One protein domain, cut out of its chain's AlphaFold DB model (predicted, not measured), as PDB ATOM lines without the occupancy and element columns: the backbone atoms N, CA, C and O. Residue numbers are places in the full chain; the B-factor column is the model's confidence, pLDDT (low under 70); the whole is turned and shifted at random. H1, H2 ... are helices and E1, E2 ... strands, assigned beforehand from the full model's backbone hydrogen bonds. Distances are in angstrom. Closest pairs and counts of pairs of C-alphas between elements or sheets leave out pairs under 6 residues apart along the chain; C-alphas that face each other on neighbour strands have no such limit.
ATOM      1  N   VAL A   3    -148.616 -62.710  74.928       92.69
ATOM      2  CA  VAL A   3    -147.811 -61.763  75.727       92.69
ATOM      3  C   VAL A   3    -146.305 -62.082  75.738       92.69
ATOM      4  O   VAL A   3    -145.488 -61.204  75.994       92.69
ATOM      5  N   HIS A   4    -145.918 -63.316  75.400       91.88
ATOM      6  CA  HIS A   4    -144.522 -63.773  75.390       91.88
ATOM      7  C   HIS A   4    -143.981 -64.060  73.982       91.88
ATOM      8  O   HIS A   4    -142.822 -64.451  73.859       91.88
ATOM      9  N   ARG A   5    -144.789 -63.873  72.929       94.12
ATOM     10  CA  ARG A   5    -144.364 -64.045  71.537       94.12
ATOM     11  C   ARG A   5    -143.210 -63.093  71.238       94.12
ATOM     12  O   ARG A   5    -143.243 -61.934  71.655       94.12
ATOM     13  N   ASP A   6    -142.230 -63.566  70.475       95.31
ATOM     14  CA  ASP A   6    -141.208 -62.696  69.913       95.31
ATOM     15  C   ASP A   6    -141.746 -61.967  68.676       95.31
ATOM     16  O   ASP A   6    -141.923 -62.550  67.604       95.31
ATOM     17  N   TYR A   7    -142.071 -60.684  68.851       94.50
ATOM     18  CA  TYR A   7    -142.592 -59.837  67.779       94.50
ATOM     19  C   TYR A   7    -141.511 -59.302  66.837       94.50
ATOM     20  O   TYR A   7    -141.870 -58.788  65.780       94.50
ATOM     21  N   SER A   8    -140.224 -59.474  67.157       94.69
ATOM     22  CA  SER A   8    -139.129 -59.093  66.255       94.69
ATOM     23  C   SER A   8    -139.004 -60.031  65.048       94.69
ATOM     24  O   SER A   8    -138.507 -59.630  63.997       94.69
ATOM     25  N   ILE A   9    -139.519 -61.263  65.159       94.06
ATOM     26  CA  ILE A   9    -139.493 -62.254  64.079       94.06
ATOM     27  C   ILE A   9    -140.605 -61.934  63.073       94.06
ATOM     28  O   ILE A   9    -141.768 -62.335  63.228       94.06
ATOM     29  N   GLN A  10    -140.244 -61.178  62.039       94.31
ATOM     30  CA  GLN A  10    -141.164 -60.744  60.992       94.31
ATOM     31  C   GLN A  10    -141.769 -61.935  60.235       94.31
ATOM     32  O   GLN A  10    -141.108 -62.936  59.969       94.31
ATOM     33  N   GLY A  11    -143.061 -61.845  59.914       92.81
ATOM     34  CA  GLY A  11    -143.795 -62.883  59.177       92.81
ATOM     35  C   GLY A  11    -144.114 -64.165  59.963       92.81
ATOM     36  O   GLY A  11    -144.975 -64.934  59.532       92.81
ATOM     37  N   ALA A  12    -143.497 -64.400  61.126       92.50
ATOM     38  CA  ALA A  12    -143.759 -65.593  61.926       92.50
ATOM     39  C   ALA A  12    -145.172 -65.575  62.528       92.50
ATOM     40  O   ALA A  12    -145.672 -64.537  62.958       92.50
ATOM     41  N   LYS A  13    -145.824 -66.734  62.627       91.75
ATOM     42  CA  LYS A  13    -147.187 -66.855  63.171       91.75
ATOM     43  C   LYS A  13    -147.206 -67.787  64.371       91.75
ATOM     44  O   LYS A  13    -146.472 -68.767  64.414       91.75
ATOM     45  N   CYS A  14    -148.074 -67.483  65.331       93.81
ATOM     46  CA  CYS A  14    -148.472 -68.477  66.318       93.81
ATOM     47  C   CYS A  14    -149.327 -69.549  65.640       93.81
ATOM     48  O   CYS A  14    -150.147 -69.219  64.782       93.81
ATOM     49  N   GLN A  15    -149.166 -70.806  66.038       94.50
ATOM     50  CA  GLN A  15    -149.931 -71.925  65.490       94.50
ATOM     51  C   GLN A  15    -150.615 -72.688  66.619       94.50
ATOM     52  O   GLN A  15    -150.037 -72.880  67.691       94.50
ATOM     53  N   VAL A  16    -151.837 -73.141  66.357       96.06
ATOM     54  CA  VAL A  16    -152.581 -74.044  67.234       96.06
ATOM     55  C   VAL A  16    -152.933 -75.269  66.410       96.06
ATOM     56  O   VAL A  16    -153.611 -75.158  65.392       96.06
ATOM     57  N   ILE A  17    -152.444 -76.428  66.835       96.38
ATOM     58  CA  ILE A  17    -152.676 -77.709  66.171       96.38
ATOM     59  C   ILE A  17    -153.490 -78.561  67.135       96.38
ATOM     60  O   ILE A  17    -153.053 -78.822  68.257       96.38
ATOM     61  N   ILE A  18    -154.679 -78.978  66.711       97.62
ATOM     62  CA  ILE A  18    -155.611 -79.746  67.539       97.62
ATOM     63  C   ILE A  18    -155.731 -81.150  66.964       97.62
ATOM     64  O   ILE A  18    -155.892 -81.342  65.763       97.62
ATOM     65  N   SER A  19    -155.655 -82.135  67.846       97.06
ATOM     66  CA  SER A  19    -155.873 -83.546  67.549       97.06
ATOM     67  C   SER A  19    -156.792 -84.146  68.607       97.06
ATOM     68  O   SER A  19    -156.971 -83.561  69.674       97.06
ATOM     69  N   ALA A  20    -157.297 -85.356  68.363       96.56
ATOM     70  CA  ALA A  20    -158.117 -86.076  69.338       96.56
ATOM     71  C   ALA A  20    -157.425 -86.298  70.700       96.56
ATOM     72  O   ALA A  20    -158.104 -86.477  71.703       96.56
ATOM     73  N   LYS A  21    -156.082 -86.301  70.747       94.56
ATOM     74  CA  LYS A  21    -155.306 -86.611  71.962       94.56
ATOM     75  C   LYS A  21    -154.657 -85.394  72.618       94.56
ATOM     76  O   LYS A  21    -154.344 -85.447  73.802       94.56
ATOM     77  N   LYS A  22    -154.378 -84.330  71.857       95.31
ATOM     78  CA  LYS A  22    -153.614 -83.175  72.348       95.31
ATOM     79  C   LYS A  22    -153.852 -81.902  71.548       95.31
ATOM     80  O   LYS A  22    -154.181 -81.948  70.360       95.31
ATOM     81  N   ILE A  23    -153.573 -80.783  72.206       96.25
ATOM     82  CA  ILE A  23    -153.453 -79.451  71.614       96.25
ATOM     83  C   ILE A  23    -151.975 -79.060  71.673       96.25
ATOM     84  O   ILE A  23    -151.368 -79.110  72.740       96.25
ATOM     85  N   ILE A  24    -151.395 -78.670  70.539       96.12
ATOM     86  CA  ILE A  24    -150.035 -78.130  70.452       96.12
ATOM     87  C   ILE A  24    -150.137 -76.641  70.141       96.12
ATOM     88  O   ILE A  24    -150.829 -76.239  69.206       96.12
ATOM     89  N   ILE A  25    -149.417 -75.831  70.910       95.50
ATOM     90  CA  ILE A  25    -149.330 -74.386  70.720       95.50
ATOM     91  C   ILE A  25    -147.882 -74.047  70.368       95.50
ATOM     92  O   ILE A  25    -146.991 -74.243  71.192       95.50
ATOM     93  N   LYS A  26    -147.644 -73.520  69.163       95.12
ATOM     94  CA  LYS A  26    -146.322 -73.048  68.723       95.12
ATOM     95  C   LYS A  26    -146.286 -71.524  68.728       95.12
ATOM     96  O   LYS A  26    -147.157 -70.875  68.147       95.12
ATOM     97  N   SER A  27    -145.276 -70.955  69.380       95.00
ATOM     98  CA  SER A  27    -145.049 -69.511  69.479       95.00
ATOM     99  C   SER A  27    -143.657 -69.174  68.948       95.00
ATOM    100  O   SER A  27    -142.711 -69.850  69.342       95.00
ATOM    101  N   PRO A  28    -143.502 -68.134  68.113       95.25
ATOM    102  CA  PRO A  28    -142.188 -67.687  67.661       95.25
ATOM    103  C   PRO A  28    -141.288 -67.217  68.812       95.25
ATOM    104  O   PRO A  28    -141.747 -66.473  69.689       95.25
ATOM    105  N   GLY A  29    -140.011 -67.600  68.730       93.94
ATOM    106  CA  GLY A  29    -138.928 -67.164  69.611       93.94
ATOM    107  C   GLY A  29    -138.706 -68.038  70.847       93.94
ATOM    108  O   GLY A  29    -139.576 -68.794  71.278       93.94
ATOM    109  N   LEU A  30    -137.509 -67.912  71.420       93.69
ATOM    110  CA  LEU A  30    -137.161 -68.483  72.722       93.69
ATOM    111  C   LEU A  30    -137.809 -67.681  73.868       93.69
ATOM    112  O   LEU A  30    -138.206 -66.521  73.679       93.69
ATOM    113  N   PRO A  31    -137.890 -68.250  75.085       93.50
ATOM    114  CA  PRO A  31    -138.128 -67.454  76.286       93.50
ATOM    115  C   PRO A  31    -137.168 -66.252  76.355       93.50
ATOM    116  O   PRO A  31    -136.052 -66.308  75.845       93.50
ATOM    117  N   VAL A  32    -137.622 -65.137  76.931       93.69
ATOM    118  CA  VAL A  32    -136.772 -63.947  77.085       93.69
ATOM    119  C   VAL A  32    -135.701 -64.205  78.148       93.69
ATOM    120  O   VAL A  32    -136.006 -64.750  79.210       93.69
ATOM    121  N   GLU A  33    -134.451 -63.832  77.880       92.88
ATOM    122  CA  GLU A  33    -133.377 -63.973  78.867       92.88
ATOM    123  C   GLU A  33    -133.704 -63.194  80.158       92.88
ATOM    124  O   GLU A  33    -134.288 -62.111  80.077       92.88
ATOM    125  N   PRO A  34    -133.369 -63.721  81.356       93.94
ATOM    126  CA  PRO A  34    -132.598 -64.939  81.649       93.94
ATOM    127  C   PRO A  34    -133.481 -66.181  81.921       93.94
ATOM    128  O   PRO A  34    -133.101 -67.090  82.678       93.94
ATOM    129  N   ILE A  35    -134.709 -66.213  81.392       94.38
ATOM    130  CA  ILE A  35    -135.587 -67.381  81.501       94.38
ATOM    131  C   ILE A  35    -135.121 -68.424  80.489       94.38
ATOM    132  O   ILE A  35    -135.062 -68.152  79.297       94.38
ATOM    133  N   THR A  36    -134.818 -69.633  80.960       93.69
ATOM    134  CA  THR A  36    -134.443 -70.756  80.092       93.69
ATOM    135  C   THR A  36    -135.632 -71.685  79.867       93.69
ATOM    136  O   THR A  36    -136.605 -71.669  80.631       93.69
ATOM    137  N   ILE A  37    -135.562 -72.534  78.840       93.31
ATOM    138  CA  ILE A  37    -136.609 -73.532  78.589       93.31
ATOM    139  C   ILE A  37    -136.721 -74.531  79.751       93.31
ATOM    140  O   ILE A  37    -137.821 -74.968  80.075       93.31
ATOM    141  N   GLU A  38    -135.624 -74.833  80.445       93.75
ATOM    142  CA  GLU A  38    -135.591 -75.688  81.638       93.75
ATOM    143  C   GLU A  38    -136.396 -75.074  82.787       93.75
ATOM    144  O   GLU A  38    -137.178 -75.778  83.423       93.75
ATOM    145  N   LYS A  39    -136.286 -73.756  83.010       93.75
ATOM    146  CA  LYS A  39    -137.098 -73.044  84.016       93.75
ATOM    147  C   LYS A  39    -138.586 -73.035  83.662       93.75
ATOM    148  O   LYS A  39    -139.439 -73.069  84.545       93.75
ATOM    149  N   VAL A  40    -138.918 -72.984  82.371       93.94
ATOM    150  CA  VAL A  40    -140.313 -73.097  81.919       93.94
ATOM    151  C   VAL A  40    -140.832 -74.519  82.150       93.94
ATOM    152  O   VAL A  40    -141.906 -74.681  82.726       93.94
ATOM    153  N   LYS A  41    -140.050 -75.543  81.779       94.25
ATOM    154  CA  LYS A  41    -140.367 -76.965  82.004       94.25
ATOM    155  C   LYS A  41    -140.559 -77.302  83.484       94.25
ATOM    156  O   LYS A  41    -141.394 -78.140  83.804       94.25
ATOM    157  N   SER A  42    -139.822 -76.649  84.385       94.06
ATOM    158  CA  SER A  42    -139.982 -76.835  85.832       94.06
ATOM    159  C   SER A  42    -141.181 -76.089  86.427       94.06
ATOM    160  O   SER A  42    -141.496 -76.300  87.595       94.06
ATOM    161  N   PHE A  43    -141.881 -75.258  85.643       92.25
ATOM    162  CA  PHE A  43    -142.959 -74.371  86.099       92.25
ATOM    163  C   PHE A  43    -142.520 -73.324  87.145       92.25
ATOM    164  O   PHE A  43    -143.371 -72.732  87.810       92.25
ATOM    165  N   GLU A  44    -141.216 -73.050  87.252       89.56
ATOM    166  CA  GLU A  44    -140.623 -72.089  88.203       89.56
ATOM    167  C   GLU A  44    -139.966 -70.890  87.496       89.56
ATOM    168  O   GLU A  44    -139.103 -70.208  88.052       89.56
ATOM    169  N   ALA A  45    -140.348 -70.614  86.246       90.62
ATOM    170  CA  ALA A  45    -139.885 -69.421  85.550       90.62
ATOM    171  C   ALA A  45    -140.313 -68.146  86.314       90.62
ATOM    172  O   ALA A  45    -141.487 -68.025  86.680       90.62
ATOM    173  N   PRO A  46    -139.390 -67.193  86.551       89.06
ATOM    174  CA  PRO A  46    -139.717 -65.942  87.222       89.06
ATOM    175  C   PRO A  46    -140.640 -65.077  86.360       89.06
ATOM    176  O   PRO A  46    -140.750 -65.253  85.144       89.06
ATOM    177  N   MET A  47    -141.278 -64.095  86.992       88.88
ATOM    178  CA  MET A  47    -142.078 -63.107  86.280       88.88
ATOM    179  C   MET A  47    -141.161 -62.147  85.512       88.88
ATOM    180  O   MET A  47    -140.571 -61.242  86.094       88.88
ATOM    181  N   LEU A  48    -141.073 -62.336  84.197       91.62
ATOM    182  CA  LEU A  48    -140.454 -61.385  83.281       91.62
ATOM    183  C   LEU A  48    -141.285 -61.310  82.002       91.62
ATOM    184  O   LEU A  48    -141.511 -62.314  81.322       91.62
ATOM    185  N   SER A  49    -141.765 -60.111  81.684       90.81
ATOM    186  CA  SER A  49    -142.576 -59.891  80.492       90.81
ATOM    187  C   SER A  49    -141.702 -59.429  79.334       90.81
ATOM    188  O   SER A  49    -140.988 -58.438  79.447       90.81
ATOM    189  N   ARG A  50    -141.796 -60.129  78.198       93.06
ATOM    190  CA  ARG A  50    -141.195 -59.681  76.932       93.06
ATOM    191  C   ARG A  50    -141.943 -58.469  76.368       93.06
ATOM    192  O   ARG A  50    -141.321 -57.577  75.810       93.06
ATOM    193  N   ASN A  51    -143.271 -58.446  76.516       94.12
ATOM    194  CA  ASN A  51    -144.141 -57.395  75.988       94.12
ATOM    195  C   ASN A  51    -145.001 -56.805  77.126       94.12
ATOM    196  O   ASN A  51    -146.197 -57.106  77.197       94.12
ATOM    197  N   PRO A  52    -144.432 -55.980  78.026       93.31
ATOM    198  CA  PRO A  52    -145.136 -55.498  79.219       93.31
ATOM    199  C   PRO A  52    -146.398 -54.686  78.894       93.31
ATOM    200  O   PRO A  52    -147.425 -54.881  79.530       93.31
ATOM    201  N   ILE A  53    -146.378 -53.853  77.845       95.12
ATOM    202  CA  ILE A  53    -147.561 -53.082  77.414       95.12
ATOM    203  C   ILE A  53    -148.697 -54.018  76.977       95.12
ATOM    204  O   ILE A  53    -149.852 -53.829  77.354       95.12
ATOM    205  N   LEU A  54    -148.372 -55.059  76.205       94.88
ATOM    206  CA  LEU A  54    -149.360 -56.036  75.753       94.88
ATOM    207  C   LEU A  54    -149.915 -56.839  76.932       94.88
ATOM    208  O   LEU A  54    -151.119 -57.072  77.010       94.88
ATOM    209  N   HIS A  55    -149.048 -57.238  77.864       93.56
ATOM    210  CA  HIS A  55    -149.454 -57.941  79.079       93.56
ATOM    211  C   HIS A  55    -150.412 -57.089  79.915       93.56
ATOM    212  O   HIS A  55    -151.482 -57.580  80.273       93.56
ATOM    213  N   TYR A  56    -150.103 -55.807  80.111       94.50
ATOM    214  CA  TYR A  56    -150.963 -54.853  80.810       94.50
ATOM    215  C   TYR A  56    -152.349 -54.728  80.165       94.50
ATOM    216  O   TYR A  56    -153.370 -54.813  80.851       94.50
ATOM    217  N   VAL A  57    -152.421 -54.588  78.835       96.12
ATOM    218  CA  VAL A  57    -153.706 -54.532  78.114       96.12
ATOM    219  C   VAL A  57    -154.512 -55.813  78.344       96.12
ATOM    220  O   VAL A  57    -155.689 -55.749  78.701       96.12
ATOM    221  N   PHE A  58    -153.879 -56.983  78.234       95.56
ATOM    222  CA  PHE A  58    -154.541 -58.266  78.489       95.56
ATOM    223  C   PHE A  58    -155.000 -58.400  79.945       95.56
ATOM    224  O   PHE A  58    -156.066 -58.966  80.195       95.56
ATOM    225  N   ALA A  59    -154.246 -57.859  80.901       94.19
ATOM    226  CA  ALA A  59    -154.628 -57.828  82.307       94.19
ATOM    227  C   ALA A  59    -155.856 -56.940  82.543       94.19
ATOM    228  O   ALA A  59    -156.806 -57.366  83.204       94.19
ATOM    229  N   LYS A  60    -155.910 -55.750  81.931       96.38
ATOM    230  CA  LYS A  60    -157.093 -54.870  81.974       96.38
ATOM    231  C   LYS A  60    -158.327 -55.517  81.356       96.38
ATOM    232  O   LYS A  60    -159.426 -55.353  81.879       96.38
ATOM    233  N   MET A  61    -158.138 -56.308  80.306       96.81
ATOM    234  CA  MET A  61    -159.196 -57.095  79.669       96.81
ATOM    235  C   MET A  61    -159.552 -58.383  80.429       96.81
ATOM    236  O   MET A  61    -160.449 -59.105  80.000       96.81
ATOM    237  N   LYS A  62    -158.875 -58.689  81.545       94.69
ATOM    238  CA  LYS A  62    -159.043 -59.928  82.330       94.69
ATOM    239  C   LYS A  62    -158.719 -61.212  81.546       94.69
ATOM    240  O   LYS A  62    -159.238 -62.279  81.862       94.69
ATOM    241  N   LEU A  63    -157.845 -61.123  80.541       93.38
ATOM    242  CA  LEU A  63    -157.406 -62.244  79.695       93.38
ATOM    243  C   LEU A  63    -156.075 -62.865  80.139       93.38
ATOM    244  O   LEU A  63    -155.769 -63.997  79.768       93.38
ATOM    245  N   ALA A  64    -155.270 -62.142  80.917       91.75
ATOM    246  CA  ALA A  64    -154.031 -62.647  81.496       91.75
ATOM    247  C   ALA A  64    -153.871 -62.137  82.929       91.75
ATOM    248  O   ALA A  64    -154.258 -61.017  83.246       91.75
ATOM    249  N   GLU A  65    -153.282 -62.957  83.793       85.88
ATOM    250  CA  GLU A  65    -152.832 -62.497  85.103       85.88
ATOM    251  C   GLU A  65    -151.425 -61.891  84.967       85.88
ATOM    252  O   GLU A  65    -150.606 -62.390  84.199       85.88
ATOM    253  N   GLU A  66    -151.154 -60.780  85.650       84.44
ATOM    254  CA  GLU A  66    -149.890 -60.022  85.576       84.44
ATOM    255  C   GLU A  66    -149.067 -60.193  86.866       84.44
ATOM    256  O   GLU A  66    -148.467 -59.254  87.377       84.44
ATOM    257  N   ARG A  67    -149.115 -61.387  87.472       84.62
ATOM    258  CA  ARG A  67    -148.482 -61.697  88.767       84.62
ATOM    259  C   ARG A  67    -147.550 -62.911  88.709       84.62
ATOM    260  O   ARG A  67    -147.045 -63.341  89.741       84.62
ATOM    261  N   GLY A  68    -147.329 -63.485  87.523       85.56
ATOM    262  CA  GLY A  68    -146.447 -64.641  87.330       85.56
ATOM    263  C   GLY A  68    -147.032 -65.966  87.833       85.56
ATOM    264  O   GLY A  68    -146.302 -66.936  88.031       85.56
ATOM    265  N   LEU A  69    -148.346 -66.039  88.042       89.38
ATOM    266  CA  LEU A  69    -149.040 -67.238  88.516       89.38
ATOM    267  C   LEU A  69    -149.463 -68.184  87.386       89.38
ATOM    268  O   LEU A  69    -149.961 -69.275  87.665       89.38
ATOM    269  N   GLY A  70    -149.295 -67.799  86.122       90.12
ATOM    270  CA  GLY A  70    -149.833 -68.492  84.956       90.12
ATOM    271  C   GLY A  70    -149.374 -69.943  84.851       90.12
ATOM    272  O   GLY A  70    -150.216 -70.840  84.783       90.12
ATOM    273  N   LEU A  71    -148.060 -70.190  84.909       92.12
ATOM    274  CA  LEU A  71    -147.491 -71.545  84.846       92.12
ATOM    275  C   LEU A  71    -147.921 -72.396  86.046       92.12
ATOM    276  O   LEU A  71    -148.425 -73.506  85.863       92.12
ATOM    277  N   LYS A  72    -147.815 -71.853  87.266       91.81
ATOM    278  CA  LYS A  72    -148.244 -72.538  88.499       91.81
ATOM    279  C   LYS A  72    -149.723 -72.914  88.442       91.81
ATOM    280  O   LYS A  72    -150.094 -74.052  88.716       91.81
ATOM    281  N   SER A  73    -150.568 -71.989  87.999       92.19
ATOM    282  CA  SER A  73    -152.008 -72.213  87.863       92.19
ATOM    283  C   SER A  73    -152.341 -73.237  86.781       92.19
ATOM    284  O   SER A  73    -153.288 -74.003  86.943       92.19
ATOM    285  N   MET A  74    -151.574 -73.278  85.691       92.81
ATOM    286  CA  MET A  74    -151.731 -74.284  84.642       92.81
ATOM    287  C   MET A  74    -151.402 -75.687  85.162       92.81
ATOM    288  O   MET A  74    -152.213 -76.595  84.991       92.81
ATOM    289  N   ARG A  75    -150.279 -75.844  85.879       94.50
ATOM    290  CA  ARG A  75    -149.902 -77.102  86.545       94.50
ATOM    291  C   ARG A  75    -150.986 -77.569  87.519       94.50
ATOM    292  O   ARG A  75    -151.432 -78.708  87.434       94.50
ATOM    293  N   MET A  76    -151.450 -76.682  88.403       95.31
ATOM    294  CA  MET A  76    -152.495 -77.012  89.382       95.31
ATOM    295  C   MET A  76    -153.807 -77.437  88.715       95.31
ATOM    296  O   MET A  76    -154.438 -78.398  89.154       95.31
ATOM    297  N   ARG A  77    -154.224 -76.750  87.643       95.88
ATOM    298  CA  ARG A  77    -155.450 -77.089  86.908       95.88
ATOM    299  C   ARG A  77    -155.352 -78.431  86.186       95.88
ATOM    300  O   ARG A  77    -156.319 -79.181  86.235       95.88
ATOM    301  N   ALA A  78    -154.207 -78.747  85.578       96.00
ATOM    302  CA  ALA A  78    -153.981 -80.050  84.950       96.00
ATOM    303  C   ALA A  78    -154.087 -81.189  85.978       96.00
ATOM    304  O   ALA A  78    -154.852 -82.126  85.768       96.00
ATOM    305  N   ILE A  79    -153.421 -81.046  87.132       97.12
ATOM    306  CA  ILE A  79    -153.486 -82.023  88.234       97.12
ATOM    307  C   ILE A  79    -154.925 -82.202  88.725       97.12
ATOM    308  O   ILE A  79    -155.401 -83.329  88.827       97.12
ATOM    309  N   LYS A  80    -155.639 -81.099  88.990       98.06
ATOM    310  CA  LYS A  80    -157.032 -81.136  89.462       98.06
ATOM    311  C   LYS A  80    -157.974 -81.817  88.462       98.06
ATOM    312  O   LYS A  80    -158.951 -82.428  88.873       98.06
ATOM    313  N   ALA A  81    -157.697 -81.685  87.169       97.25
ATOM    314  CA  ALA A  81    -158.472 -82.310  86.103       97.25
ATOM    315  C   ALA A  81    -158.013 -83.742  85.769       97.25
ATOM    316  O   ALA A  81    -158.550 -84.333  84.839       97.25
ATOM    317  N   HIS A  82    -157.020 -84.288  86.483       97.25
ATOM    318  CA  HIS A  82    -156.389 -85.579  86.179       97.25
ATOM    319  C   HIS A  82    -155.847 -85.674  84.740       97.25
ATOM    320  O   HIS A  82    -155.852 -86.737  84.123       97.25
TER     321      HIS A  82
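What this domain is: This is residues 3 to 82 of the 95 residues of the protein "HATPase_c_4 domain-containing protein" of Bdellovibrionales bacterium RIFOXYC1_FULL_37_79 (UniProt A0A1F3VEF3). This is an open frame of parts with few contacts between them: a two-stranded hairpin, E1 and E2, makes one side, and across a gap from it the helix H3 runs nearly in the direction of E1. The short H1 comes near H3, H2 lies off by itself, and loops join the parts; the hairpin's turn, residues 18 to 23, and the end of H3 with the residues after it, 76 to 82, stick out. The printed part has 80 residues, with two named strands and then three named helices in the order E1, E2, H1, H2, H3; the sheet, E1 - E2, is antiparallel. The class is mixed, helices and strands, with 33 residues, under half, in named elements. The whole is only just compact, close to loose, with a radius of gyration of the C-alphas of 13.7 A and spans of 36 by 29 by 28 A.

Where its parts are: E1 is residues 15 to 18, 9.9 A from first to last C-alpha, beginning at C-alpha 15 at (-149.931, -71.925, 65.490). E2 is residues 23 to 26, 10.0 A long. H3, the longest helix, is residues 70 to 80, 15.2 A long, and ends at C-alpha 80 at (-157.032, -81.136, 89.462). H1 is residues 37 to 41, 6.1 A long. H2 is residues 52 to 60, 12.3 A long, beginning at C-alpha 52 at (-145.136, -55.498, 79.219).

How they stand to each other: E1 and E2 form a hairpin of antiparallel neighbours, with 167 degrees between their directions. The C-alphas of Val 16 and Ile 25 face each other at 4.8 A. N 15 and O 26 are within hydrogen-bond range at 2.9 A, as are N 24 and O 17 at 2.8 A. E1 is apart from H1, H2 and H3, and E2 is apart from H2 and H3. H1 and H3 are close but not clearly touching; their closest C-alphas, those of Val 40 and Leu 71, are 7.9 A apart. H2 is apart from H1 and from H3. In H1, H2 and H3 every O i to N i+4 pair is within hydrogen-bond range.

The domain as a whole: The two C-alphas farthest apart are those of Gln 10 and His 82, at 38.5 A. The link from E1 to E2 is tight, the other links between named elements are short, and no link is long. Residues 3 to 14, before E1, hold no named element. The printed part has no cut. Its mean pLDDT is 93.6, and no printed residue is under 70.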